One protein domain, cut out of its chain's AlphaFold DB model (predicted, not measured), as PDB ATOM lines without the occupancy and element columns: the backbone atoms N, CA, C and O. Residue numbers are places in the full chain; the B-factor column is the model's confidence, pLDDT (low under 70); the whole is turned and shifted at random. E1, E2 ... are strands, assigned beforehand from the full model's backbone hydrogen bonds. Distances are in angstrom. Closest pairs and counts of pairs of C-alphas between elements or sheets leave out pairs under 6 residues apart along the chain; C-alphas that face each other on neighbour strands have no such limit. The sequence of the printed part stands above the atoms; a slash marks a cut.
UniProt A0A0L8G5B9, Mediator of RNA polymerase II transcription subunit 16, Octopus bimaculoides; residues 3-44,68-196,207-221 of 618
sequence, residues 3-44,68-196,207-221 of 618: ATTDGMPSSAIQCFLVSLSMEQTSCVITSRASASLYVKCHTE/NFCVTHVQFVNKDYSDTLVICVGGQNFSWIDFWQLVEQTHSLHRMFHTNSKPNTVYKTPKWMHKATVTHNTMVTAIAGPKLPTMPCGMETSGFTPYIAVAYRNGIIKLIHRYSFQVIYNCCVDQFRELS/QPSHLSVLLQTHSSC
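Overview. This is residues 3 to 44, 68 to 196 and 207 to 221 of the 618 residues of the protein "Mediator of RNA polymerase II transcription subunit 16" of Octopus bimaculoides (UniProt A0A0L8G5B9). Two twisted four-stranded sheets, E3 E4 E5 E6 and E7 E8 E9 E10, stand partly face to face as a loose sandwich; the far part of hairpin E5 E6 reaches beyond it as a long arm, and hairpin E1 E2 points away to one side, with residues 22 to 27 sticking out. The printed part has 186 residues, no named helix and eleven named strands, E1 to E11 in order along the chain. Each sheet is antiparallel, in the order named, and a meander, each strand the antiparallel neighbour of the one before. The class is all strand, though under half of the residues, 88, are in named elements. The whole is loose, with a radius of gyration of the C-alphas of 20.2 A, and elongated, spanning 79 by 43 by 41 A.

Along the chain. Find C-alpha 12 at (8.784, 1.737, -6.499); from there E1 runs 33.5 A to residue 23. E2, residues 26 to 33, returns over 23.0 A. Beyond the first cut come E3, residues 70 to 76, E4, residues 84 to 90, and E5, residues 95 to 107, 35.2 A long, which bends by 57 degrees at residue 104. At C-alpha 123, (8.498, 26.145, -5.127), begins E6, which runs 39.8 A to residue 136. Then read E7, residues 140 to 144, E8, 163 to 168, E9, 172 to 177, and E10, 183 to 188. E11, residues 213 to 216, ends at (-18.087, -1.283, -15.389).

Arrangement. Look first at the strongly twisted sheet E3 E4 E5 E6: N 75 and O 86 are 2.9 A apart, N 87 and O 98 3.0 A, N 103 and O 127 2.8 A, each within hydrogen-bond range. In the second sheet, also strongly twisted, look for N 144 and O 165, 2.8 A, N 166 and O 174, 2.9 A, and N 175 and O 185, 2.8 A. The sheets' facing parts are 10.7 A centre to centre, their strands at 22 degrees. The closest C-alphas of E4 and E7, Gly 90 and Val 140, are 5.6 A apart. E11 pairs with no named strand; its closest C-alpha to E7 is Leu 215, 5.0 A from Ala 144. In hairpin E1 E2, N 19 and O 30 are 2.9 A apart; E1 and E4, for instance, are apart.

Size, cuts and confidence. The C-alphas farthest apart, Asn 116 and Ser 196, are 80.2 A apart. Residues 45 to 67 and 197 to 206 are not printed; the C-alpha gaps are 14.1 A and 20.5 A. The links E5 to E6 and E7 to E8 are long. The model's mean pLDDT over the printed part is 82.9, with residues 115 to 122 and 149 to 160 among those under 70.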
ATOM      1  N   ALA A   3       1.534   4.852 -15.048       93.81
ATOM      2  CA  ALA A   3       2.138   4.237 -13.868       93.81
ATOM      3  C   ALA A   3       2.567   2.806 -14.209       93.81
ATOM      4  O   ALA A   3       1.851   2.102 -14.921       93.81
ATOM      5  N   THR A   4       3.735   2.390 -13.729       94.19
ATOM      6  CA  THR A   4       4.353   1.097 -14.058       94.19
ATOM      7  C   THR A   4       4.923   0.436 -12.806       94.19
ATOM      8  O   THR A   4       5.321   1.117 -11.859       94.19
ATOM      9  N   THR A   5       4.931  -0.894 -12.789       94.38
ATOM     10  CA  THR A   5       5.433  -1.726 -11.689       94.38
ATOM     11  C   THR A   5       6.002  -3.024 -12.257       94.38
ATOM     12  O   THR A   5       5.539  -3.500 -13.292       94.38
ATOM     13  N   ASP A   6       6.997  -3.589 -11.579       92.75
ATOM     14  CA  ASP A   6       7.551  -4.925 -11.822       92.75
ATOM     15  C   ASP A   6       6.766  -6.035 -11.089       92.75
ATOM     16  O   ASP A   6       7.139  -7.204 -11.149       92.75
ATOM     17  N   GLY A   7       5.686  -5.675 -10.385       90.75
ATOM     18  CA  GLY A   7       4.863  -6.592  -9.599       90.75
ATOM     19  C   GLY A   7       5.353  -6.800  -8.165       90.75
ATOM     20  O   GLY A   7       4.631  -7.405  -7.371       90.75
ATOM     21  N   MET A   8       6.524  -6.281  -7.783       90.50
ATOM     22  CA  MET A   8       7.081  -6.461  -6.443       90.50
ATOM     23  C   MET A   8       6.642  -5.319  -5.514       90.50
ATOM     24  O   MET A   8       6.943  -4.159  -5.791       90.50
ATOM     25  N   PRO A   9       5.993  -5.593  -4.362       88.44
ATOM     26  CA  PRO A   9       5.587  -4.537  -3.425       88.44
ATOM     27  C   PRO A   9       6.764  -3.762  -2.814       88.44
ATOM     28  O   PRO A   9       6.583  -2.645  -2.334       88.44
ATOM     29  N   SER A  10       7.966  -4.349  -2.824       87.94
ATOM     30  CA  SER A  10       9.211  -3.715  -2.378       87.94
ATOM     31  C   SER A  10       9.777  -2.700  -3.376       87.94
ATOM     32  O   SER A  10      10.621  -1.887  -3.000       87.94
ATOM     33  N   SER A  11       9.344  -2.746  -4.636       91.00
ATOM     34  CA  SER A  11       9.806  -1.851  -5.695       91.00
ATOM     35  C   SER A  11       8.946  -0.587  -5.768       91.00
ATOM     36  O   SER A  11       7.770  -0.572  -5.398       91.00
ATOM     37  N   ALA A  12       9.531   0.507  -6.261       92.94
ATOM     38  CA  ALA A  12       8.784   1.737  -6.499       92.94
ATOM     39  C   ALA A  12       7.813   1.569  -7.675       92.94
ATOM     40  O   ALA A  12       8.173   1.039  -8.726       92.94
ATOM     41  N   ILE A  13       6.613   2.124  -7.537       95.94
ATOM     42  CA  ILE A  13       5.695   2.346  -8.650       95.94
ATOM     43  C   ILE A  13       6.135   3.620  -9.357       95.94
ATOM     44  O   ILE A  13       6.078   4.720  -8.794       95.94
ATOM     45  N   GLN A  14       6.605   3.451 -10.590       95.25
ATOM     46  CA  GLN A  14       7.189   4.520 -11.386       95.25
ATOM     47  C   GLN A  14       6.118   5.203 -12.228       95.25
ATOM     48  O   GLN A  14       5.414   4.547 -13.000       95.25
ATOM     49  N   CYS A  15       6.022   6.526 -12.108       94.75
ATOM     50  CA  CYS A  15       5.057   7.329 -12.852       94.75
ATOM     51  C   CYS A  15       5.752   8.218 -13.886       94.75
ATOM     52  O   CYS A  15       6.704   8.932 -13.574       94.75
ATOM     53  N   PHE A  16       5.212   8.247 -15.102       93.31
ATOM     54  CA  PHE A  16       5.727   9.018 -16.230       93.31
ATOM     55  C   PHE A  16       4.635   9.915 -16.820       93.31
ATOM     56  O   PHE A  16       3.490   9.508 -17.029       93.31
ATOM     57  N   LEU A  17       4.983  11.161 -17.118       91.12
ATOM     58  CA  LEU A  17       4.159  12.050 -17.926       91.12
ATOM     59  C   LEU A  17       4.519  11.810 -19.387       91.12
ATOM     60  O   LEU A  17       5.647  12.070 -19.794       91.12
ATOM     61  N   VAL A  18       3.556  11.296 -20.145       90.81
ATOM     62  CA  VAL A  18       3.697  11.026 -21.575       90.81
ATOM     63  C   VAL A  18       2.865  12.046 -22.335       90.81
ATOM     64  O   VAL A  18       1.692  12.240 -22.012       90.81
ATOM     65  N   SER A  19       3.481  12.698 -23.311       89.88
ATOM     66  CA  SER A  19       2.836  13.622 -24.238       89.88
ATOM     67  C   SER A  19       3.026  13.144 -25.670       89.88
ATOM     68  O   SER A  19       4.061  12.580 -26.022       89.88
ATOM     69  N   LEU A  20       1.993  13.374 -26.471       89.81
ATOM     70  CA  LEU A  20       1.953  13.080 -27.895       89.81
ATOM     71  C   LEU A  20       1.940  14.415 -28.639       89.81
ATOM     72  O   LEU A  20       1.049  15.233 -28.401       89.81
ATOM     73  N   SER A  21       2.906  14.636 -29.524       90.56
ATOM     74  CA  SER A  21       2.899  15.742 -30.481       90.56
ATOM     75  C   SER A  21       2.836  15.186 -31.900       90.56
ATOM     76  O   SER A  21       3.429  14.154 -32.213       90.56
ATOM     77  N   MET A  22       2.065  15.844 -32.764       88.19
ATOM     78  CA  MET A  22       2.047  15.534 -34.191       88.19
ATOM     79  C   MET A  22       2.990  16.507 -34.893       88.19
ATOM     80  O   MET A  22       2.718  17.706 -34.933       88.19
ATOM     81  N   GLU A  23       4.090  16.000 -35.437       88.31
ATOM     82  CA  GLU A  23       5.049  16.786 -36.210       88.31
ATOM     83  C   GLU A  23       4.981  16.353 -37.676       88.31
ATOM     84  O   GLU A  23       5.378  15.240 -38.024       88.31
ATOM     85  N   GLN A  24       4.451  17.242 -38.528       85.69
ATOM     86  CA  GLN A  24       4.237  17.064 -39.974       85.69
ATOM     87  C   GLN A  24       3.434  15.802 -40.347       85.69
ATOM     88  O   GLN A  24       2.228  15.885 -40.566       85.69
ATOM     89  N   THR A  25       4.100  14.646 -40.424       85.00
ATOM     90  CA  THR A  25       3.538  13.333 -40.790       85.00
ATOM     91  C   THR A  25       3.877  12.230 -39.780       85.00
ATOM     92  O   THR A  25       3.624  11.058 -40.051       85.00
ATOM     93  N   SER A  26       4.477  12.568 -38.635       84.88
ATOM     94  CA  SER A  26       4.899  11.603 -37.613       84.88
ATOM     95  C   SER A  26       4.364  11.968 -36.230       84.88
ATOM     96  O   SER A  26       4.278  13.138 -35.858       84.88
ATOM     97  N   CYS A  27       3.982  10.947 -35.464       90.06
ATOM     98  CA  CYS A  27       3.574  11.105 -34.076       90.06
ATOM     99  C   CYS A  27       4.803  10.926 -33.181       90.06
ATOM    100  O   CYS A  27       5.360   9.831 -33.101       90.06
ATOM    101  N   VAL A  28       5.233  12.003 -32.526       92.00
ATOM    102  CA  VAL A  28       6.354  11.998 -31.588       92.00
ATOM    103  C   VAL A  28       5.805  11.776 -30.182       92.00
ATOM    104  O   VAL A  28       4.921  12.490 -29.708       92.00
ATOM    105  N   ILE A  29       6.333  10.754 -29.509       92.38
ATOM    106  CA  ILE A  29       5.978  10.414 -28.132       92.38
ATOM    107  C   ILE A  29       7.143  10.822 -27.242       92.38
ATOM    108  O   ILE A  29       8.230  10.257 -27.337       92.38
ATOM    109  N   THR A  30       6.915  11.777 -26.344       92.81
ATOM    110  CA  THR A  30       7.908  12.176 -25.341       92.81
ATOM    111  C   THR A  30       7.446  11.747 -23.959       92.81
ATOM    112  O   THR A  30       6.286  11.953 -23.595       92.81
ATOM    113  N   SER A  31       8.352  11.194 -23.157       92.94
ATOM    114  CA  SER A  31       8.085  10.838 -21.766       92.94
ATOM    115  C   SER A  31       9.046  11.560 -20.824       92.94
ATOM    116  O   SER A  31      10.224  11.747 -21.120       92.94
ATOM    117  N   ARG A  32       8.534  11.980 -19.667       92.75
ATOM    118  CA  ARG A  32       9.337  12.504 -18.556       92.75
ATOM    119  C   ARG A  32       8.932  11.824 -17.258       92.75
ATOM    120  O   ARG A  32       7.747  11.570 -17.038       92.75
ATOM    121  N   ALA A  33       9.898  11.548 -16.390       91.31
ATOM    122  CA  ALA A  33       9.610  11.020 -15.063       91.31
ATOM    123  C   ALA A  33       8.761  12.016 -14.250       91.31
ATOM    124  O   ALA A  33       8.894  13.234 -14.383       91.31
ATOM    125  N   SER A  34       7.872  11.479 -13.422       90.94
ATOM    126  CA  SER A  34       7.025  12.211 -12.480       90.94
ATOM    127  C   SER A  34       7.267  11.701 -11.055       90.94
ATOM    128  O   SER A  34       8.066  10.789 -10.831       90.94
ATOM    129  N   ALA A  35       6.556  12.272 -10.080       91.31
ATOM    130  CA  ALA A  35       6.539  11.758  -8.716       91.31
ATOM    131  C   ALA A  35       6.174  10.268  -8.728       91.31
ATOM    132  O   ALA A  35       5.130   9.892  -9.255       91.31
ATOM    133  N   SER A  36       7.046   9.439  -8.162       93.25
ATOM    134  CA  SER A  36       6.867   7.992  -8.005       93.25
ATOM    135  C   SER A  36       6.638   7.674  -6.525       93.25
ATOM    136  O   SER A  36       6.862   8.537  -5.672       93.25
ATOM    137  N   LEU A  37       6.147   6.479  -6.202       95.06
ATOM    138  CA  LEU A  37       5.793   6.123  -4.824       95.06
ATOM    139  C   LEU A  37       6.164   4.678  -4.494       95.06
ATOM    140  O   LEU A  37       6.305   3.854  -5.391       95.06
ATOM    141  N   TYR A  38       6.281   4.370  -3.206       92.44
ATOM    142  CA  TYR A  38       6.395   2.999  -2.712       92.44
ATOM    143  C   TYR A  38       5.064   2.566  -2.106       92.44
ATOM    144  O   TYR A  38       4.383   3.369  -1.462       92.44
ATOM    145  N   VAL A  39       4.706   1.300  -2.310       89.00
ATOM    146  CA  VAL A  39       3.519   0.703  -1.693       89.00
ATOM    147  C   VAL A  39       3.656   0.749  -0.170       89.00
ATOM    148  O   VAL A  39       4.757   0.635   0.375       89.00
ATOM    149  N   LYS A  40       2.540   0.937   0.542       83.81
ATOM    150  CA  LYS A  40       2.560   0.956   2.002       83.81
ATOM    151  C   LYS A  40       2.896  -0.442   2.530       83.81
ATOM    152  O   LYS A  40       2.305  -1.435   2.117       83.81
ATOM    153  N   CYS A  41       3.842  -0.524   3.463       72.88
ATOM    154  CA  CYS A  41       4.180  -1.786   4.115       72.88
ATOM    155  C   CYS A  41       3.094  -2.152   5.140       72.88
ATOM    156  O   CYS A  41       2.831  -1.377   6.061       72.88
ATOM    157  N   HIS A  42       2.493  -3.335   5.005       69.50
ATOM    158  CA  HIS A  42       1.498  -3.863   5.942       69.50
ATOM    159  C   HIS A  42       2.089  -5.029   6.742       69.50
ATOM    160  O   HIS A  42       2.080  -6.172   6.296       69.50
ATOM    161  N   THR A  43       2.601  -4.744   7.944       59.09
ATOM    162  CA  THR A  43       3.203  -5.747   8.848       59.09
ATOM    163  C   THR A  43       2.183  -6.715   9.458       59.09
ATOM    164  O   THR A  43       2.552  -7.799   9.905       59.09
ATOM    165  N   GLU A  44       0.895  -6.358   9.454       53.00
ATOM    166  CA  GLU A  44      -0.207  -7.205   9.941       53.00
ATOM    167  C   GLU A  44      -0.463  -8.424   9.038       53.00
ATOM    168  O   GLU A  44      -0.897  -9.467   9.519       53.00
ATOM    169  N   ASN A  68       3.958 -14.533  -0.380       78.94
ATOM    170  CA  ASN A  68       4.387 -13.887  -1.609       78.94
ATOM    171  C   ASN A  68       3.277 -12.939  -2.057       78.94
ATOM    172  O   ASN A  68       2.315 -13.337  -2.717       78.94
ATOM    173  N   PHE A  69       3.398 -11.685  -1.639       88.81
ATOM    174  CA  PHE A  69       2.564 -10.596  -2.103       88.81
ATOM    175  C   PHE A  69       3.095 -10.059  -3.425       88.81
ATOM    176  O   PHE A  69       4.294  -9.842  -3.579       88.81
ATOM    177  N   CYS A  70       2.186  -9.793  -4.355       92.56
ATOM    178  CA  CYS A  70       2.495  -9.128  -5.611       92.56
ATOM    179  C   CYS A  70       1.531  -7.969  -5.847       92.56
ATOM    180  O   CYS A  70       0.356  -8.028  -5.471       92.56
ATOM    181  N   VAL A  71       2.025  -6.905  -6.473       94.62
ATOM    182  CA  VAL A  71       1.177  -5.847  -7.016       94.62
ATOM    183  C   VAL A  71       0.423  -6.448  -8.199       94.62
ATOM    184  O   VAL A  71       1.016  -6.750  -9.230       94.62
ATOM    185  N   THR A  72      -0.880  -6.664  -8.034       93.56
ATOM    186  CA  THR A  72      -1.717  -7.322  -9.045       93.56
ATOM    187  C   THR A  72      -2.330  -6.324 -10.015       93.56
ATOM    188  O   THR A  72      -2.509  -6.644 -11.186       93.56
ATOM    189  N   HIS A  73      -2.656  -5.116  -9.545       94.81
ATOM    190  CA  HIS A  73      -3.299  -4.088 -10.360       94.81
ATOM    191  C   HIS A  73      -2.799  -2.692  -9.985       94.81
ATOM    192  O   HIS A  73      -2.624  -2.376  -8.807       94.81
ATOM    193  N   VAL A  74      -2.633  -1.842 -10.997       94.56
ATOM    194  CA  VAL A  74      -2.349  -0.411 -10.855       94.56
ATOM    195  C   VAL A  74      -3.261   0.336 -11.820       94.56
ATOM    196  O   VAL A  74      -3.200   0.111 -13.028       94.56
ATOM    197  N   GLN A  75      -4.129   1.203 -11.301       92.31
ATOM    198  CA  GLN A  75      -5.137   1.882 -12.113       92.31
ATOM    199  C   GLN A  75      -5.373   3.318 -11.642       92.31
ATOM    200  O   GLN A  75      -5.616   3.570 -10.464       92.31
ATOM    201  N   PHE A  76      -5.361   4.270 -12.579       91.25
ATOM    202  CA  PHE A  76      -5.872   5.615 -12.313       91.25
ATOM    203  C   PHE A  76      -7.398   5.582 -12.219       91.25
ATOM    204  O   PHE A  76      -8.069   5.018 -13.084       91.25
ATOM    205  N   VAL A  77      -7.945   6.213 -11.179       85.81
ATOM    206  CA  VAL A  77      -9.401   6.295 -10.971       85.81
ATOM    207  C   VAL A  77     -10.064   7.139 -12.057       85.81
ATOM    208  O   VAL A  77     -11.164   6.830 -12.509       85.81
ATOM    209  N   ASN A  78      -9.386   8.207 -12.475       78.38
ATOM    210  CA  ASN A  78      -9.896   9.195 -13.411       78.38
ATOM    211  C   ASN A  78      -9.173   9.027 -14.750       78.38
ATOM    212  O   ASN A  78      -7.947   8.973 -14.795       78.38
ATOM    213  N   LYS A  79      -9.927   8.979 -15.853       72.75
ATOM    214  CA  LYS A  79      -9.327   8.996 -17.197       72.75
ATOM    215  C   LYS A  79      -8.790  10.378 -17.560       72.75
ATOM    216  O   LYS A  79      -7.727  10.479 -18.163       72.75
ATOM    217  N   ASP A  80      -9.512  11.418 -17.152       73.12
ATOM    218  CA  ASP A  80      -9.209  12.801 -17.527       73.12
ATOM    219  C   ASP A  80      -8.142  13.434 -16.618       73.12
ATOM    220  O   ASP A  80      -7.430  14.344 -17.036       73.12
ATOM    221  N   TYR A  81      -7.988  12.926 -15.386       77.88
ATOM    222  CA  TYR A  81      -7.097  13.502 -14.376       77.88
ATOM    223  C   TYR A  81      -6.098  12.490 -13.808       77.88
ATOM    224  O   TYR A  81      -6.427  11.394 -13.371       77.88
ATOM    225  N   SER A  82      -4.837  12.917 -13.810       82.94
ATOM    226  CA  SER A  82      -3.636  12.264 -13.268       82.94
ATOM    227  C   SER A  82      -3.576  11.949 -11.778       82.94
ATOM    228  O   SER A  82      -2.493  11.623 -11.302       82.94
ATOM    229  N   ASP A  83      -4.628  12.226 -11.016       87.25
ATOM    230  CA  ASP A  83      -4.482  12.687  -9.634       87.25
ATOM    231  C   ASP A  83      -4.775  11.624  -8.578       87.25
ATOM    232  O   ASP A  83      -4.318  11.772  -7.454       87.25
ATOM    233  N   THR A  84      -5.491  10.554  -8.914       91.12
ATOM    234  CA  THR A  84      -5.796   9.469  -7.972       91.12
ATOM    235  C   THR A  84      -5.402   8.119  -8.559       91.12
ATOM    236  O   THR A  84      -5.895   7.725  -9.619       91.12
ATOM    237  N   LEU A  85      -4.525   7.406  -7.854       94.00
ATOM    238  CA  LEU A  85      -3.986   6.104  -8.228       94.00
ATOM    239  C   LEU A  85      -4.433   5.036  -7.224       94.00
ATOM    240  O   LEU A  85      -4.304   5.218  -6.013       94.00
ATOM    241  N   VAL A  86      -4.938   3.919  -7.742       95.12
ATOM    242  CA  VAL A  86      -5.305   2.727  -6.973       95.12
ATOM    243  C   VAL A  86      -4.273   1.649  -7.220       95.12
ATOM    244  O   VAL A  86      -3.932   1.363  -8.371       95.12
ATOM    245  N   ILE A  87      -3.796   1.048  -6.138       96.19
ATOM    246  CA  ILE A  87      -2.808  -0.022  -6.179       96.19
ATOM    247  C   ILE A  87      -3.364  -1.201  -5.401       96.19
ATOM    248  O   ILE A  87      -3.648  -1.082  -4.211       96.19
ATOM    249  N   CYS A  88      -3.522  -2.333  -6.074       95.75
ATOM    250  CA  CYS A  88      -3.970  -3.573  -5.457       95.75
ATOM    251  C   CYS A  88      -2.777  -4.500  -5.261       95.75
ATOM    252  O   CYS A  88      -2.038  -4.782  -6.205       95.75
ATOM    253  N   VAL A  89      -2.642  -5.023  -4.049       94.88
ATOM    254  CA  VAL A  89      -1.657  -6.044  -3.711       94.88
ATOM    255  C   VAL A  89      -2.385  -7.303  -3.280       94.88
ATOM    256  O   VAL A  89      -3.273  -7.260  -2.428       94.88
ATOM    257  N   GLY A  90      -2.031  -8.427  -3.894       91.38
ATOM    258  CA  GLY A  90      -2.633  -9.726  -3.630       91.38
ATOM    259  C   GLY A  90      -1.600 -10.746  -3.169       91.38
ATOM    260  O   GLY A  90      -0.529 -10.865  -3.760       91.38
ATOM    261  N   GLY A  91      -1.952 -11.496  -2.130       86.69
ATOM    262  CA  GLY A  91      -1.318 -12.743  -1.716       86.69
ATOM    263  C   GLY A  91      -2.370 -13.852  -1.618       86.69
ATOM    264  O   GLY A  91      -3.560 -13.614  -1.834       86.69
ATOM    265  N   GLN A  92      -1.953 -15.078  -1.291       81.62
ATOM    266  CA  GLN A  92      -2.852 -16.243  -1.324       81.62
ATOM    267  C   GLN A  92      -4.094 -16.082  -0.425       81.62
ATOM    268  O   GLN A  92      -5.201 -16.386  -0.869       81.62
ATOM    269  N   ASN A  93      -3.912 -15.545   0.788       85.00
ATOM    270  CA  ASN A  93      -4.946 -15.452   1.832       85.00
ATOM    271  C   ASN A  93      -5.181 -14.020   2.337       85.00
ATOM    272  O   ASN A  93      -5.823 -13.808   3.362       85.00
ATOM    273  N   PHE A  94      -4.625 -13.021   1.658       90.12
ATOM    274  CA  PHE A  94      -4.769 -11.630   2.063       90.12
ATOM    275  C   PHE A  94      -4.556 -10.711   0.869       90.12
ATOM    276  O   PHE A  94      -3.776 -11.008  -0.036       90.12
ATOM    277  N   SER A  95      -5.249  -9.587   0.863       93.31
ATOM    278  CA  SER A  95      -5.023  -8.516  -0.091       93.31
ATOM    279  C   SER A  95      -5.345  -7.171   0.528       93.31
ATOM    280  O   SER A  95      -6.114  -7.060   1.490       93.31
ATOM    281  N   TRP A  96      -4.760  -6.133  -0.052       94.62
ATOM    282  CA  TRP A  96      -5.105  -4.765   0.278       94.62
ATOM    283  C   TRP A  96      -5.060  -3.874  -0.951       94.62
ATOM    284  O   TRP A  96      -4.461  -4.196  -1.980       94.62
ATOM    285  N   ILE A  97      -5.755  -2.754  -0.835       95.81
ATOM    286  CA  ILE A  97      -5.948  -1.789  -1.900       95.81
ATOM    287  C   ILE A  97      -5.633  -0.430  -1.322       95.81
ATOM    288  O   ILE A  97      -6.354   0.043  -0.443       95.81
ATOM    289  N   ASP A  98      -4.568   0.181  -1.817       95.31
ATOM    290  CA  ASP A  98      -4.154   1.509  -1.404       95.31
ATOM    291  C   ASP A  98      -4.642   2.568  -2.388       95.31
ATOM    292  O   ASP A  98      -4.497   2.436  -3.607       95.31
ATOM    293  N   PHE A  99      -5.164   3.658  -1.829       95.25
ATOM    294  CA  PHE A  99      -5.579   4.847  -2.559       95.25
ATOM    295  C   PHE A  99      -4.567   5.965  -2.331       95.25
ATOM    296  O   PHE A  99      -4.311   6.367  -1.191       95.25
ATOM    297  N   TRP A 100      -4.007   6.482  -3.421       95.19
ATOM    298  CA  TRP A 100      -2.996   7.532  -3.413       95.19
ATOM    299  C   TRP A 100      -3.476   8.731  -4.216       95.19
ATOM    300  O   TRP A 100      -3.974   8.572  -5.326       95.19
ATOM    301  N   GLN A 101      -3.291   9.933  -3.673       93.44
ATOM    302  CA  GLN A 101      -3.626  11.182  -4.352       93.44
ATOM    303  C   GLN A 101      -2.368  12.003  -4.627       93.44
ATOM    304  O   GLN A 101      -1.539  12.191  -3.734       93.44
ATOM    305  N   LEU A 102      -2.224  12.505  -5.849       92.50
ATOM    306  CA  LEU A 102      -1.159  13.409  -6.242       92.50
ATOM    307  C   LEU A 102      -1.510  14.820  -5.775       92.50
ATOM    308  O   LEU A 102      -2.492  15.410  -6.218       92.50
ATOM    309  N   VAL A 103      -0.698  15.361  -4.877       91.25
ATOM    310  CA  VAL A 103      -0.866  16.704  -4.322       91.25
ATOM    311  C   VAL A 103       0.341  17.571  -4.653       91.25
ATOM    312  O   VAL A 103       1.465  17.079  -4.778       91.25
ATOM    313  N   GLU A 104       0.127  18.879  -4.777       90.06
ATOM    314  CA  GLU A 104       1.227  19.837  -4.859       90.06
ATOM    315  C   GLU A 104       1.805  20.064  -3.461       90.06
ATOM    316  O   GLU A 104       1.167  20.663  -2.595       90.06
ATOM    317  N   GLN A 105       3.031  19.600  -3.232       86.38
ATOM    318  CA  GLN A 105       3.771  19.937  -2.029       86.38
ATOM    319  C   GLN A 105       4.528  21.247  -2.244       86.38
ATOM    320  O   GLN A 105       5.303  21.402  -3.184       86.38
ATOM    321  N   THR A 106       4.288  22.192  -1.344       85.94
ATOM    322  CA  THR A 106       4.989  23.470  -1.286       85.94
ATOM    323  C   THR A 106       6.278  23.327  -0.479       85.94
ATOM    324  O   THR A 106       6.256  22.838   0.651       85.94
ATOM    325  N   HIS A 107       7.384  23.799  -1.044       80.44
ATOM    326  CA  HIS A 107       8.695  23.862  -0.414       80.44
ATOM    327  C   HIS A 107       9.127  25.318  -0.240       80.44
ATOM    328  O   HIS A 107       9.090  26.115  -1.184       80.44
ATOM    329  N   SER A 108       9.560  25.658   0.974       78.81
ATOM    330  CA  SER A 108      10.300  26.891   1.213       78.81
ATOM    331  C   SER A 108      11.693  26.746   0.612       78.81
ATOM    332  O   SER A 108      12.416  25.786   0.887       78.81
ATOM    333  N   LEU A 109      12.066  27.692  -0.245       74.31
ATOM    334  CA  LEU A 109      13.418  27.746  -0.775       74.31
ATOM    335  C   LEU A 109      14.361  28.306   0.292       74.31
ATOM    336  O   LEU A 109      13.986  29.139   1.119       74.31
ATOM    337  N   HIS A 110      15.605  27.831   0.289       77.38
ATOM    338  CA  HIS A 110      16.642  28.437   1.112       77.38
ATOM    339  C   HIS A 110      16.878  29.885   0.653       77.38
ATOM    340  O   HIS A 110      16.843  30.164  -0.548       77.38
ATOM    341  N   ARG A 111      17.184  30.797   1.591       71.94
ATOM    342  CA  ARG A 111      17.342  32.243   1.322       71.94
ATOM    343  C   ARG A 111      18.311  32.557   0.175       71.94
ATOM    344  O   ARG A 111      18.128  33.550  -0.511       71.94
ATOM    345  N   MET A 112      19.308  31.700  -0.062       74.88
ATOM    346  CA  MET A 112      20.279  31.841  -1.159       74.88
ATOM    347  C   MET A 112      19.675  31.741  -2.572       74.88
ATOM    348  O   MET A 112      20.288  32.204  -3.523       74.88
ATOM    349  N   PHE A 113      18.495  31.129  -2.715       71.44
ATOM    350  CA  PHE A 113      17.774  30.998  -3.987       71.44
ATOM    351  C   PHE A 113      16.663  32.047  -4.140       71.44
ATOM    352  O   PHE A 113      15.915  32.021  -5.117       71.44
ATOM    353  N   HIS A 114      16.530  32.969  -3.180       71.75
ATOM    354  CA  HIS A 114      15.614  34.094  -3.302       71.75
ATOM    355  C   HIS A 114      16.252  35.143  -4.216       71.75
ATOM    356  O   HIS A 114      17.348  35.631  -3.953       71.75
ATOM    357  N   THR A 115      15.571  35.502  -5.302       64.25
ATOM    358  CA  THR A 115      15.987  36.630  -6.144       64.25
ATOM    359  C   THR A 115      15.461  37.930  -5.536       64.25
ATOM    360  O   THR A 115      14.316  37.981  -5.082       64.25
ATOM    361  N   ASN A 116      16.265  39.002  -5.545       61.88
ATOM    362  CA  ASN A 116      15.903  40.305  -4.957       61.88
ATOM    363  C   ASN A 116      14.582  40.891  -5.500       61.88
ATOM    364  O   ASN A 116      13.968  41.731  -4.853       61.88
ATOM    365  N   SER A 117      14.119  40.435  -6.666       62.81
ATOM    366  CA  SER A 117      12.860  40.848  -7.291       62.81
ATOM    367  C   SER A 117      11.604  40.135  -6.763       62.81
ATOM    368  O   SER A 117      10.506  40.637  -6.992       62.81
ATOM    369  N   LYS A 118      11.714  38.970  -6.097       57.88
ATOM    370  CA  LYS A 118      10.564  38.210  -5.553       57.88
ATOM    371  C   LYS A 118      10.966  37.415  -4.293       57.88
ATOM    372  O   LYS A 118      11.302  36.238  -4.400       57.88
ATOM    373  N   PRO A 119      10.882  38.003  -3.086       56.69
ATOM    374  CA  PRO A 119      11.399  37.391  -1.854       56.69
ATOM    375  C   PRO A 119      10.606  36.171  -1.336       56.69
ATOM    376  O   PRO A 119      11.081  35.505  -0.422       56.69
ATOM    377  N   ASN A 120       9.443  35.853  -1.923       58.78
ATOM    378  CA  ASN A 120       8.566  34.735  -1.539       58.78
ATOM    379  C   ASN A 120       8.214  33.823  -2.734       58.78
ATOM    380  O   ASN A 120       7.051  33.475  -2.947       58.78
ATOM    381  N   THR A 121       9.189  33.440  -3.565       63.28
ATOM    382  CA  THR A 121       8.959  32.396  -4.578       63.28
ATOM    383  C   THR A 121       8.841  31.031  -3.913       63.28
ATOM    384  O   THR A 121       9.828  30.392  -3.565       63.28
ATOM    385  N   VAL A 122       7.600  30.597  -3.731       68.94
ATOM    386  CA  VAL A 122       7.243  29.263  -3.260       68.94
ATOM    387  C   VAL A 122       7.471  28.253  -4.389       68.94
ATOM    388  O   VAL A 122       6.912  28.416  -5.473       68.94
ATOM    389  N   TYR A 123       8.275  27.213  -4.148       78.75
ATOM    390  CA  TYR A 123       8.498  26.145  -5.127       78.75
ATOM    391  C   TYR A 123       7.535  24.990  -4.867       78.75
ATOM    392  O   TYR A 123       7.412  24.526  -3.734       78.75
ATOM    393  N   LYS A 124       6.838  24.525  -5.902       85.25
ATOM    394  CA  LYS A 124       5.861  23.441  -5.790       85.25
ATOM    395  C   LYS A 124       6.346  22.208  -6.532       85.25
ATOM    396  O   LYS A 124       6.761  22.306  -7.683       85.25
ATOM    397  N   THR A 125       6.240  21.047  -5.899       86.81
ATOM    398  CA  THR A 125       6.538  19.755  -6.525       86.81
ATOM    399  C   THR A 125       5.387  18.776  -6.333       86.81
ATOM    400  O   THR A 125       4.795  18.744  -5.253       86.81
ATOM    401  N   PRO A 126       5.071  17.945  -7.338       89.19
ATOM    402  CA  PRO A 126       4.067  16.903  -7.187       89.19
ATOM    403  C   PRO A 126       4.551  15.834  -6.195       89.19
ATOM    404  O   PRO A 126       5.711  15.425  -6.231       89.19
ATOM    405  N   LYS A 127       3.660  15.359  -5.324       92.12
ATOM    406  CA  LYS A 127       3.922  14.261  -4.388       92.12
ATOM    407  C   LYS A 127       2.693  13.378  -4.235       92.12
ATOM    408  O   LYS A 127       1.585  13.876  -4.062       92.12
ATOM    409  N   TRP A 128       2.898  12.067  -4.226       94.88
ATOM    410  CA  TRP A 128       1.849  11.118  -3.871       94.88
ATOM    411  C   TRP A 128       1.632  11.071  -2.358       94.88
ATOM    412  O   TRP A 128       2.574  10.923  -1.578       94.88
ATOM    413  N   MET A 129       0.374  11.185  -1.949       93.88
ATOM    414  CA  MET A 129      -0.079  11.123  -0.566       93.88
ATOM    415  C   MET A 129      -1.048   9.953  -0.406       93.88
ATOM    416  O   MET A 129      -2.061   9.892  -1.100       93.88
ATOM    417  N   HIS A 130      -0.743   9.041   0.517       94.56
ATOM    418  CA  HIS A 130      -1.643   7.946   0.894       94.56
ATOM    419  C   HIS A 130      -2.923   8.508   1.521       94.56
ATOM    420  O   HIS A 130      -2.857   9.447   2.318       94.56
ATOM    421  N   LYS A 131      -4.079   7.956   1.144       94.19
ATOM    422  CA  LYS A 131      -5.394   8.401   1.625       94.19
ATOM    423  C   LYS A 131      -6.138   7.331   2.401       94.19
ATOM    424  O   LYS A 131      -6.697   7.630   3.449       94.19
ATOM    425  N   ALA A 132      -6.158   6.106   1.891       94.81
ATOM    426  CA  ALA A 132      -6.907   5.015   2.494       94.81
ATOM    427  C   ALA A 132      -6.330   3.659   2.092       94.81
ATOM    428  O   ALA A 132      -5.662   3.540   1.063       94.81
ATOM    429  N   THR A 133      -6.641   2.646   2.899       95.12
ATOM    430  CA  THR A 133      -6.380   1.241   2.588       95.12
ATOM    431  C   THR A 133      -7.652   0.433   2.831       95.12
ATOM    432  O   THR A 133      -8.262   0.555   3.892       95.12
ATOM    433  N   VAL A 134      -8.029  -0.419   1.879       94.81
ATOM    434  CA  VAL A 134      -9.104  -1.410   2.042       94.81
ATOM    435  C   VAL A 134      -8.495  -2.804   2.007       94.81
ATOM    436  O   VAL A 134      -7.813  -3.143   1.048       94.81
ATOM    437  N   THR A 135      -8.749  -3.618   3.032       94.12
ATOM    438  CA  THR A 135      -8.195  -4.975   3.153       94.12
ATOM    439  C   THR A 135      -9.251  -6.057   2.927       94.12
ATOM    440  O   THR A 135     -10.468  -5.840   3.063       94.12
ATOM    441  N   HIS A 136      -8.796  -7.253   2.558       93.00
ATOM    442  CA  HIS A 136      -9.628  -8.446   2.484       93.00
ATOM    443  C   HIS A 136      -8.809  -9.723   2.703       93.00
ATOM    444  O   HIS A 136      -7.608  -9.758   2.463       93.00
ATOM    445  N   ASN A 137      -9.469 -10.794   3.146       91.12
ATOM    446  CA  ASN A 137      -8.847 -12.072   3.512       91.12
ATOM    447  C   ASN A 137      -8.682 -13.047   2.331       91.12
ATOM    448  O   ASN A 137      -8.482 -14.240   2.531       91.12
ATOM    449  N   THR A 138      -8.808 -12.565   1.096       90.44
ATOM    450  CA  THR A 138      -8.523 -13.346  -0.111       90.44
ATOM    451  C   THR A 138      -7.923 -12.451  -1.185       90.44
ATOM    452  O   THR A 138      -8.029 -11.226  -1.112       90.44
ATOM    453  N   MET A 139      -7.261 -13.053  -2.172       91.62
ATOM    454  CA  MET A 139      -6.614 -12.341  -3.276       91.62
ATOM    455  C   MET A 139      -7.613 -11.487  -4.079       91.62
ATOM    456  O   MET A 139      -8.709 -11.956  -4.391       91.62
ATOM    457  N   VAL A 140      -7.217 -10.265  -4.459       94.06
ATOM    458  CA  VAL A 140      -7.925  -9.458  -5.473       94.06
ATOM    459  C   VAL A 140      -7.752 -10.113  -6.839       94.06
ATOM    460  O   VAL A 140      -6.623 -10.378  -7.249       94.06
ATOM    461  N   THR A 141      -8.854 -10.338  -7.550       93.62
ATOM    462  CA  THR A 141      -8.847 -11.003  -8.863       93.62
ATOM    463  C   THR A 141      -9.143 -10.054 -10.012       93.62
ATOM    464  O   THR A 141      -8.625 -10.263 -11.101       93.62
ATOM    465  N   ALA A 142      -9.937  -9.007  -9.781       94.62
ATOM    466  CA  ALA A 142     -10.213  -7.984 -10.781       94.62
ATOM    467  C   ALA A 142     -10.631  -6.660 -10.129       94.62
ATOM    468  O   ALA A 142     -11.207  -6.638  -9.040       94.62
ATOM    469  N   ILE A 143     -10.393  -5.555 -10.833       94.50
ATOM    470  CA  ILE A 143     -10.817  -4.207 -10.449       94.50
ATOM    471  C   ILE A 143     -11.471  -3.507 -11.642       94.50
ATOM    472  O   ILE A 143     -11.034  -3.652 -12.781       94.50
ATOM    473  N   ALA A 144     -12.522  -2.734 -11.376       92.31
ATOM    474  CA  ALA A 144     -13.201  -1.926 -12.372       92.31
ATOM    475  C   ALA A 144     -13.517  -0.530 -11.827       92.31
ATOM    476  O   ALA A 144     -14.235  -0.380 -10.839       92.31
ATOM    477  N   GLY A 145     -12.994   0.493 -12.500       85.94
ATOM    478  CA  GLY A 145     -13.246   1.900 -12.192       85.94
ATOM    479  C   GLY A 145     -14.338   2.535 -13.066       85.94
ATOM    480  O   GLY A 145     -14.697   1.971 -14.109       85.94
ATOM    481  N   PRO A 146     -14.833   3.720 -12.668       79.69
ATOM    482  CA  PRO A 146     -15.833   4.471 -13.420       79.69
ATOM    483  C   PRO A 146     -15.298   4.931 -14.779       79.69
ATOM    484  O   PRO A 146     -14.116   5.242 -14.937       79.69
ATOM    485  N   LYS A 147     -16.182   4.965 -15.783       80.12
ATOM    486  CA  LYS A 147     -15.826   5.331 -17.168       80.12
ATOM    487  C   LYS A 147     -16.321   6.709 -17.596       80.12
ATOM    488  O   LYS A 147     -15.764   7.237 -18.558       80.12
ATOM    489  N   LEU A 148     -17.331   7.257 -16.915       76.75
ATOM    490  CA  LEU A 148     -17.856   8.589 -17.199       76.75
ATOM    491  C   LEU A 148     -16.822   9.673 -16.860       76.75
ATOM    492  O   LEU A 148     -16.208   9.601 -15.788       76.75
ATOM    493  N   PRO A 149     -16.674  10.698 -17.718       67.69
ATOM    494  CA  PRO A 149     -15.961  11.911 -17.356       67.69
ATOM    495  C   PRO A 149     -16.658  12.541 -16.153       67.69
ATOM    496  O   PRO A 149     -17.871  12.754 -16.167       67.69
ATOM    497  N   THR A 150     -15.913  12.843 -15.099       63.41
ATOM    498  CA  THR A 150     -16.454  13.586 -13.960       63.41
ATOM    499  C   THR A 150     -15.522  14.728 -13.638       63.41
ATOM    500  O   THR A 150     -14.300  14.560 -13.637       63.41
ATOM    501  N   MET A 151     -16.104  15.884 -13.337       58.03
ATOM    502  CA  MET A 151     -15.329  17.032 -12.892       58.03
ATOM    503  C   MET A 151     -14.551  16.675 -11.613       58.03
ATOM    504  O   MET A 151     -15.056  15.920 -10.783       58.03
ATOM    505  N   PRO A 152     -13.336  17.218 -11.435       51.78
ATOM    506  CA  PRO A 152     -12.509  16.959 -10.258       51.78
ATOM    507  C   PRO A 152     -13.065  17.636  -8.995       51.78
ATOM    508  O   PRO A 152     -12.623  17.346  -7.887       51.78
ATOM    509  N   CYS A 153     -14.044  18.536  -9.144       45.44
ATOM    510  CA  CYS A 153     -14.742  19.140  -8.019       45.44
ATOM    511  C   CYS A 153     -15.729  18.119  -7.443       45.44
ATOM    512  O   CYS A 153     -16.647  17.697  -8.145       45.44
ATOM    513  N   GLY A 154     -15.533  17.740  -6.177       47.22
ATOM    514  CA  GLY A 154     -16.371  16.823  -5.397       47.22
ATOM    515  C   GLY A 154     -17.776  17.355  -5.108       47.22
ATOM    516  O   GLY A 154     -18.228  17.331  -3.968       47.22
ATOM    517  N   MET A 155     -18.467  17.861  -6.125       45.12
ATOM    518  CA  MET A 155     -19.883  18.151  -6.040       45.12
ATOM    519  C   MET A 155     -20.631  16.819  -5.980       45.12
ATOM    520  O   MET A 155     -20.932  16.205  -7.001       45.12
ATOM    521  N   GLU A 156     -20.990  16.411  -4.765       49.41
ATOM    522  CA  GLU A 156     -22.028  15.413  -4.463       49.41
ATOM    523  C   GLU A 156     -23.434  15.887  -4.910       49.41
ATOM    524  O   GLU A 156     -24.452  15.500  -4.348       49.41
ATOM    525  N   THR A 157     -23.533  16.772  -5.908       47.19
ATOM    526  CA  THR A 157     -24.810  17.323  -6.384       47.19
ATOM    527  C   THR A 157     -25.515  16.403  -7.370       47.19
ATOM    528  O   THR A 157     -26.701  16.578  -7.640       47.19
ATOM    529  N   SER A 158     -24.812  15.413  -7.918       54.66
ATOM    530  CA  SER A 158     -25.438  14.304  -8.622       54.66
ATOM    531  C   SER A 158     -25.772  13.222  -7.606       54.66
ATOM    532  O   SER A 158     -24.854  12.684  -7.001       54.66
ATOM    533  N   GLY A 159     -27.046  12.857  -7.447       59.16
ATOM    534  CA  GLY A 159     -27.495  11.730  -6.609       59.16
ATOM    535  C   GLY A 159     -27.036  10.340  -7.089       59.16
ATOM    536  O   GLY A 159     -27.798   9.382  -6.990       59.16
ATOM    537  N   PHE A 160     -25.830  10.248  -7.653       68.25
ATOM    538  CA  PHE A 160     -25.068   9.042  -7.915       68.25
ATOM    539  C   PHE A 160     -23.780   9.066  -7.105       68.25
ATOM    540  O   PHE A 160     -23.018  10.030  -7.141       68.25
ATOM    541  N   THR A 161     -23.524   7.943  -6.456       74.44
ATOM    542  CA  THR A 161     -22.331   7.660  -5.676       74.44
ATOM    543  C   THR A 161     -21.331   6.920  -6.571       74.44
ATOM    544  O   THR A 161     -21.445   5.700  -6.711       74.44
ATOM    545  N   PRO A 162     -20.367   7.601  -7.226       78.94
ATOM    546  CA  PRO A 162     -19.413   6.922  -8.090       78.94
ATOM    547  C   PRO A 162     -18.542   5.969  -7.266       78.94
ATOM    548  O   PRO A 162     -18.116   6.291  -6.155       78.94
ATOM    549  N   TYR A 163     -18.248   4.799  -7.826       85.69
ATOM    550  CA  TYR A 163     -17.573   3.734  -7.094       85.69
ATOM    551  C   TYR A 163     -16.575   2.965  -7.956       85.69
ATOM    552  O   TYR A 163     -16.644   2.951  -9.187       85.69
ATOM    553  N   ILE A 164     -15.658   2.291  -7.275       90.56
ATOM    554  CA  ILE A 164     -14.703   1.335  -7.822       90.56
ATOM    555  C   ILE A 164     -15.147  -0.046  -7.354       90.56
ATOM    556  O   ILE A 164     -15.380  -0.253  -6.165       90.56
ATOM    557  N   ALA A 165     -15.292  -0.983  -8.281       92.25
ATOM    558  CA  ALA A 165     -15.672  -2.351  -7.970       92.25
ATOM    559  C   ALA A 165     -14.430  -3.235  -7.912       92.25
ATOM    560  O   ALA A 165     -13.576  -3.159  -8.795       92.25
ATOM    561  N   VAL A 166     -14.338  -4.080  -6.891       94.62
ATOM    562  CA  VAL A 166     -13.207  -4.987  -6.701       94.62
ATOM    563  C   VAL A 166     -13.726  -6.386  -6.437       94.62
ATOM    564  O   VAL A 166     -14.451  -6.591  -5.467       94.62
ATOM    565  N   ALA A 167     -13.340  -7.335  -7.285       94.25
ATOM    566  CA  ALA A 167     -13.637  -8.749  -7.120       94.25
ATOM    567  C   ALA A 167     -12.489  -9.475  -6.410       94.25
ATOM    568  O   ALA A 167     -11.310  -9.171  -6.614       94.25
ATOM    569  N   TYR A 168     -12.859 -10.457  -5.597       94.00
ATOM    570  CA  TYR A 168     -11.945 -11.258  -4.798       94.00
ATOM    571  C   TYR A 168     -12.114 -12.753  -5.083       94.00
ATOM    572  O   TYR A 168     -13.133 -13.208  -5.606       94.00
ATOM    573  N   ARG A 169     -11.101 -13.540  -4.707       91.19
ATOM    574  CA  ARG A 169     -11.014 -14.978  -5.010       91.19
ATOM    575  C   ARG A 169     -12.129 -15.823  -4.382       91.19
ATOM    576  O   ARG A 169     -12.439 -16.890  -4.894       91.19
ATOM    577  N   ASN A 170     -12.750 -15.361  -3.301       87.50
ATOM    578  CA  ASN A 170     -13.927 -16.004  -2.700       87.50
ATOM    579  C   ASN A 170     -15.260 -15.627  -3.375       87.50
ATOM    580  O   ASN A 170     -16.314 -15.951  -2.838       87.50
ATOM    581  N   GLY A 171     -15.233 -14.906  -4.499       87.75
ATOM    582  CA  GLY A 171     -16.440 -14.489  -5.211       87.75
ATOM    583  C   GLY A 171     -17.121 -13.248  -4.633       87.75
ATOM    584  O   GLY A 171     -18.170 -12.852  -5.139       87.75
ATOM    585  N   ILE A 172     -16.547 -12.606  -3.609       90.38
ATOM    586  CA  ILE A 172     -17.042 -11.322  -3.100       90.38
ATOM    587  C   ILE A 172     -16.650 -10.202  -4.067       90.38
ATOM    588  O   ILE A 172     -15.536 -10.168  -4.591       90.38
ATOM    589  N   ILE A 173     -17.561  -9.257  -4.267       91.25
ATOM    590  CA  ILE A 173     -17.347  -8.001  -4.972       91.25
ATOM    591  C   ILE A 173     -17.615  -6.870  -3.979       91.25
ATOM    592  O   ILE A 173     -18.717  -6.764  -3.441       91.25
ATOM    593  N   LYS A 174     -16.617  -6.022  -3.732       91.81
ATOM    594  CA  LYS A 174     -16.762  -4.808  -2.918       91.81
ATOM    595  C   LYS A 174     -16.896  -3.590  -3.821       91.81
ATOM    596  O   LYS A 174     -16.086  -3.414  -4.732       91.81
ATOM    597  N   LEU A 175     -17.870  -2.733  -3.543       90.75
ATOM    598  CA  LEU A 175     -17.984  -1.407  -4.140       90.75
ATOM    599  C   LEU A 175     -17.392  -0.393  -3.165       90.75
ATOM    600  O   LEU A 175     -17.801  -0.320  -2.006       90.75
ATOM    601  N   ILE A 176     -16.414   0.371  -3.629       90.69
ATOM    602  CA  ILE A 176     -15.671   1.347  -2.835       90.69
ATOM    603  C   ILE A 176     -15.996   2.738  -3.363       90.69
ATOM    604  O   ILE A 176     -15.859   2.987  -4.559       90.69
ATOM    605  N   HIS A 177     -16.413   3.646  -2.484       86.62
ATOM    606  CA  HIS A 177     -16.699   5.027  -2.838       86.62
ATOM    607  C   HIS A 177     -15.480   5.691  -3.475       86.62
ATOM    608  O   HIS A 177     -14.380   5.644  -2.923       86.62
ATOM    609  N   ARG A 178     -15.678   6.362  -4.609       83.00
ATOM    610  CA  ARG A 178     -14.587   6.976  -5.373       83.00
ATOM    611  C   ARG A 178     -13.816   8.035  -4.588       83.00
ATOM    612  O   ARG A 178     -12.607   8.127  -4.760       83.00
ATOM    613  N   TYR A 179     -14.507   8.840  -3.776       82.19
ATOM    614  CA  TYR A 179     -13.909  10.003  -3.108       82.19
ATOM    615  C   TYR A 179     -13.578   9.763  -1.635       82.19
ATOM    616  O   TYR A 179     -12.545  10.222  -1.158       82.19
ATOM    617  N   SER A 180     -14.439   9.046  -0.906       85.56
ATOM    618  CA  SER A 180     -14.213   8.760   0.521       85.56
ATOM    619  C   SER A 180     -13.402   7.486   0.741       85.56
ATOM    620  O   SER A 180     -12.953   7.242   1.857       85.56
ATOM    621  N   PHE A 181     -13.227   6.668  -0.304       89.31
ATOM    622  CA  PHE A 181     -12.531   5.378  -0.263       89.31
ATOM    623  C   PHE A 181     -13.133   4.368   0.729       89.31
ATOM    624  O   PHE A 181     -12.511   3.360   1.060       89.31
ATOM    625  N   GLN A 182     -14.359   4.620   1.195       89.44
ATOM    626  CA  GLN A 182     -15.097   3.725   2.076       89.44
ATOM    627  C   GLN A 182     -15.802   2.640   1.267       89.44
ATOM    628  O   GLN A 182     -16.296   2.889   0.170       89.44
ATOM    629  N   VAL A 183     -15.880   1.428   1.813       89.56
ATOM    630  CA  VAL A 183     -16.691   0.358   1.224       89.56
ATOM    631  C   VAL A 183     -18.166   0.710   1.414       89.56
ATOM    632  O   VAL A 183     -18.619   0.834   2.547       89.56
ATOM    633  N   ILE A 184     -18.900   0.871   0.314       85.94
ATOM    634  CA  ILE A 184     -20.317   1.272   0.318       85.94
ATOM    635  C   ILE A 184     -21.267   0.092   0.127       85.94
ATOM    636  O   ILE A 184     -22.420   0.162   0.537       85.94
ATOM    637  N   TYR A 185     -20.802  -0.992  -0.498       84.69
ATOM    638  CA  TYR A 185     -21.622  -2.173  -0.754       84.69
ATOM    639  C   TYR A 185     -20.759  -3.418  -0.968       84.69
ATOM    640  O   TYR A 185     -19.637  -3.314  -1.462       84.69
ATOM    641  N   ASN A 186     -21.290  -4.593  -0.626       85.81
ATOM    642  CA  ASN A 186     -20.659  -5.887  -0.876       85.81
ATOM    643  C   ASN A 186     -21.700  -6.858  -1.442       85.81
ATOM    644  O   ASN A 186     -22.777  -6.988  -0.866       85.81
ATOM    645  N   CYS A 187     -21.371  -7.580  -2.509       81.44
ATOM    646  CA  CYS A 187     -22.192  -8.676  -3.027       81.44
ATOM    647  C   CYS A 187     -21.344  -9.911  -3.335       81.44
ATOM    648  O   CYS A 187     -20.121  -9.828  -3.410       81.44
ATOM    649  N   CYS A 188     -21.986 -11.070  -3.490       82.69
ATOM    650  CA  CYS A 188     -21.317 -12.322  -3.843       82.69
ATOM    651  C   CYS A 188     -21.817 -12.851  -5.192       82.69
ATOM    652  O   CYS A 188     -23.014 -12.816  -5.476       82.69
ATOM    653  N   VAL A 189     -20.907 -13.393  -6.006       78.69
ATOM    654  CA  VAL A 189     -21.221 -14.012  -7.306       78.69
ATOM    655  C   VAL A 189     -22.162 -15.219  -7.156       78.69
ATOM    656  O   VAL A 189     -23.004 -15.442  -8.021       78.69
ATOM    657  N   ASP A 190     -22.052 -15.981  -6.060       69.19
ATOM    658  CA  ASP A 190     -22.797 -17.236  -5.856       69.19
ATOM    659  C   ASP A 190     -24.109 -17.081  -5.060       69.19
ATOM    660  O   ASP A 190     -24.883 -18.035  -4.986       69.19
ATOM    661  N   GLN A 191     -24.406 -15.895  -4.510       59.69
ATOM    662  CA  GLN A 191     -25.595 -15.632  -3.672       59.69
ATOM    663  C   GLN A 191     -26.948 -15.821  -4.389       59.69
ATOM    664  O   GLN A 191     -27.991 -15.735  -3.755       59.69
ATOM    665  N   PHE A 192     -26.951 -16.095  -5.695       50.94
ATOM    666  CA  PHE A 192     -28.153 -16.106  -6.535       50.94
ATOM    667  C   PHE A 192     -28.404 -17.451  -7.239       50.94
ATOM    668  O   PHE A 192     -29.165 -17.524  -8.202       50.94
ATOM    669  N   ARG A 193     -27.776 -18.533  -6.758       48.12
ATOM    670  CA  ARG A 193     -27.916 -19.900  -7.298       48.12
ATOM    671  C   ARG A 193     -29.255 -20.598  -6.991       48.12
ATOM    672  O   ARG A 193     -29.488 -21.673  -7.530       48.12
ATOM    673  N   GLU A 194     -30.140 -20.029  -6.173       36.81
ATOM    674  CA  GLU A 194     -31.295 -20.764  -5.610       36.81
ATOM    675  C   GLU A 194     -32.531 -20.949  -6.516       36.81
ATOM    676  O   GLU A 194     -33.510 -21.538  -6.070       36.81
ATOM    677  N   LEU A 195     -32.526 -20.535  -7.789       40.78
ATOM    678  CA  LEU A 195     -33.728 -20.649  -8.644       40.78
ATOM    679  C   LEU A 195     -33.625 -21.623  -9.826       40.78
ATOM    680  O   LEU A 195     -34.591 -21.773 -10.574       40.78
ATOM    681  N   SER A 196     -32.508 -22.330  -9.997       35.50
ATOM    682  CA  SER A 196     -32.389 -23.381 -11.017       35.50
ATOM    683  C   SER A 196     -32.345 -24.765 -10.370       35.50
ATOM    684  O   SER A 196     -31.423 -25.049  -9.612       35.50
ATOM    685  N   GLN A 207     -12.830 -25.546  -6.009       54.72
ATOM    686  CA  GLN A 207     -12.308 -24.483  -6.867       54.72
ATOM    687  C   GLN A 207     -12.938 -23.133  -6.488       54.72
ATOM    688  O   GLN A 207     -14.163 -23.035  -6.425       54.72
ATOM    689  N   PRO A 208     -12.125 -22.092  -6.232       57.09
ATOM    690  CA  PRO A 208     -12.622 -20.773  -5.865       57.09
ATOM    691  C   PRO A 208     -13.426 -20.147  -7.009       57.09
ATOM    692  O   PRO A 208     -12.892 -19.874  -8.086       57.09
ATOM    693  N   SER A 209     -14.701 -19.883  -6.747       72.56
ATOM    694  CA  SER A 209     -15.672 -19.276  -7.652       72.56
ATOM    695  C   SER A 209     -15.492 -17.756  -7.743       72.56
ATOM    696  O   SER A 209     -16.201 -16.989  -7.097       72.56
ATOM    697  N   HIS A 210     -14.564 -17.290  -8.576       85.12
ATOM    698  CA  HIS A 210     -14.254 -15.863  -8.706       85.12
ATOM    699  C   HIS A 210     -14.441 -15.338 -10.124       85.12
ATOM    700  O   HIS A 210     -14.443 -16.094 -11.093       85.12
ATOM    701  N   LEU A 211     -14.585 -14.017 -10.236       90.88
ATOM    702  CA  LEU A 211     -14.533 -13.333 -11.522       90.88
ATOM    703  C   LEU A 211     -13.071 -13.147 -11.929       90.88
ATOM    704  O   LEU A 211     -12.290 -12.564 -11.171       90.88
ATOM    705  N   SER A 212     -12.718 -13.620 -13.123       90.88
ATOM    706  CA  SER A 212     -11.399 -13.402 -13.731       90.88
ATOM    707  C   SER A 212     -11.286 -12.025 -14.382       90.88
ATOM    708  O   SER A 212     -10.200 -11.467 -14.490       90.88
ATOM    709  N   VAL A 213     -12.419 -11.462 -14.801       92.56
ATOM    710  CA  VAL A 213     -12.528 -10.121 -15.376       92.56
ATOM    711  C   VAL A 213     -13.715  -9.424 -14.737       92.56
ATOM    712  O   VAL A 213     -14.757 -10.043 -14.522       92.56
ATOM    713  N   LEU A 214     -13.564  -8.130 -14.471       93.38
ATOM    714  CA  LEU A 214     -14.637  -7.249 -14.035       93.38
ATOM    715  C   LEU A 214     -14.521  -5.928 -14.793       93.38
ATOM    716  O   LEU A 214     -13.445  -5.342 -14.872       93.38
ATOM    717  N   LEU A 215     -15.630  -5.449 -15.346       92.69
ATOM    718  CA  LEU A 215     -15.716  -4.182 -16.061       92.69
ATOM    719  C   LEU A 215     -16.979  -3.440 -15.641       92.69
ATOM    720  O   LEU A 215     -18.043  -4.036 -15.536       92.69
ATOM    721  N   GLN A 216     -16.894  -2.123 -15.468       89.25
ATOM    722  CA  GLN A 216     -18.087  -1.283 -15.389       89.25
ATOM    723  C   GLN A 216     -18.586  -0.941 -16.796       89.25
ATOM    724  O   GLN A 216     -17.790  -0.822 -17.743       89.25
ATOM    725  N   THR A 217     -19.898  -0.777 -16.940       89.81
ATOM    726  CA  THR A 217     -20.496  -0.242 -18.168       89.81
ATOM    727  C   THR A 217     -20.130   1.240 -18.340       89.81
ATOM    728  O   THR A 217     -19.498   1.843 -17.471       89.81
ATOM    729  N   HIS A 218     -20.437   1.835 -19.494       84.81
ATOM    730  CA  HIS A 218     -19.975   3.187 -19.814       84.81
ATOM    731  C   HIS A 218     -20.598   4.253 -18.918       84.81
ATOM    732  O   HIS A 218     -19.870   5.143 -18.489       84.81
ATOM    733  N   SER A 219     -21.886   4.123 -18.592       85.25
ATOM    734  CA  SER A 219     -22.589   5.001 -17.648       85.25
ATOM    735  C   SER A 219     -22.398   4.606 -16.179       85.25
ATOM    736  O   SER A 219     -22.981   5.223 -15.292       85.25
ATOM    737  N   SER A 220     -21.599   3.567 -15.902       82.75
ATOM    738  CA  SER A 220     -21.443   2.961 -14.574       82.75
ATOM    739  C   SER A 220     -22.758   2.456 -13.946       82.75
ATOM    740  O   SER A 220     -22.782   2.160 -12.756       82.75
ATOM    741  N   CYS A 221     -23.834   2.291 -14.729       86.31
ATOM    742  CA  CYS A 221     -25.124   1.745 -14.282       86.31
ATOM    743  C   CYS A 221     -25.162   0.203 -14.204       86.31
ATOM    744  O   CYS A 221     -26.086  -0.372 -13.620       86.31
TER     745      CYS A 221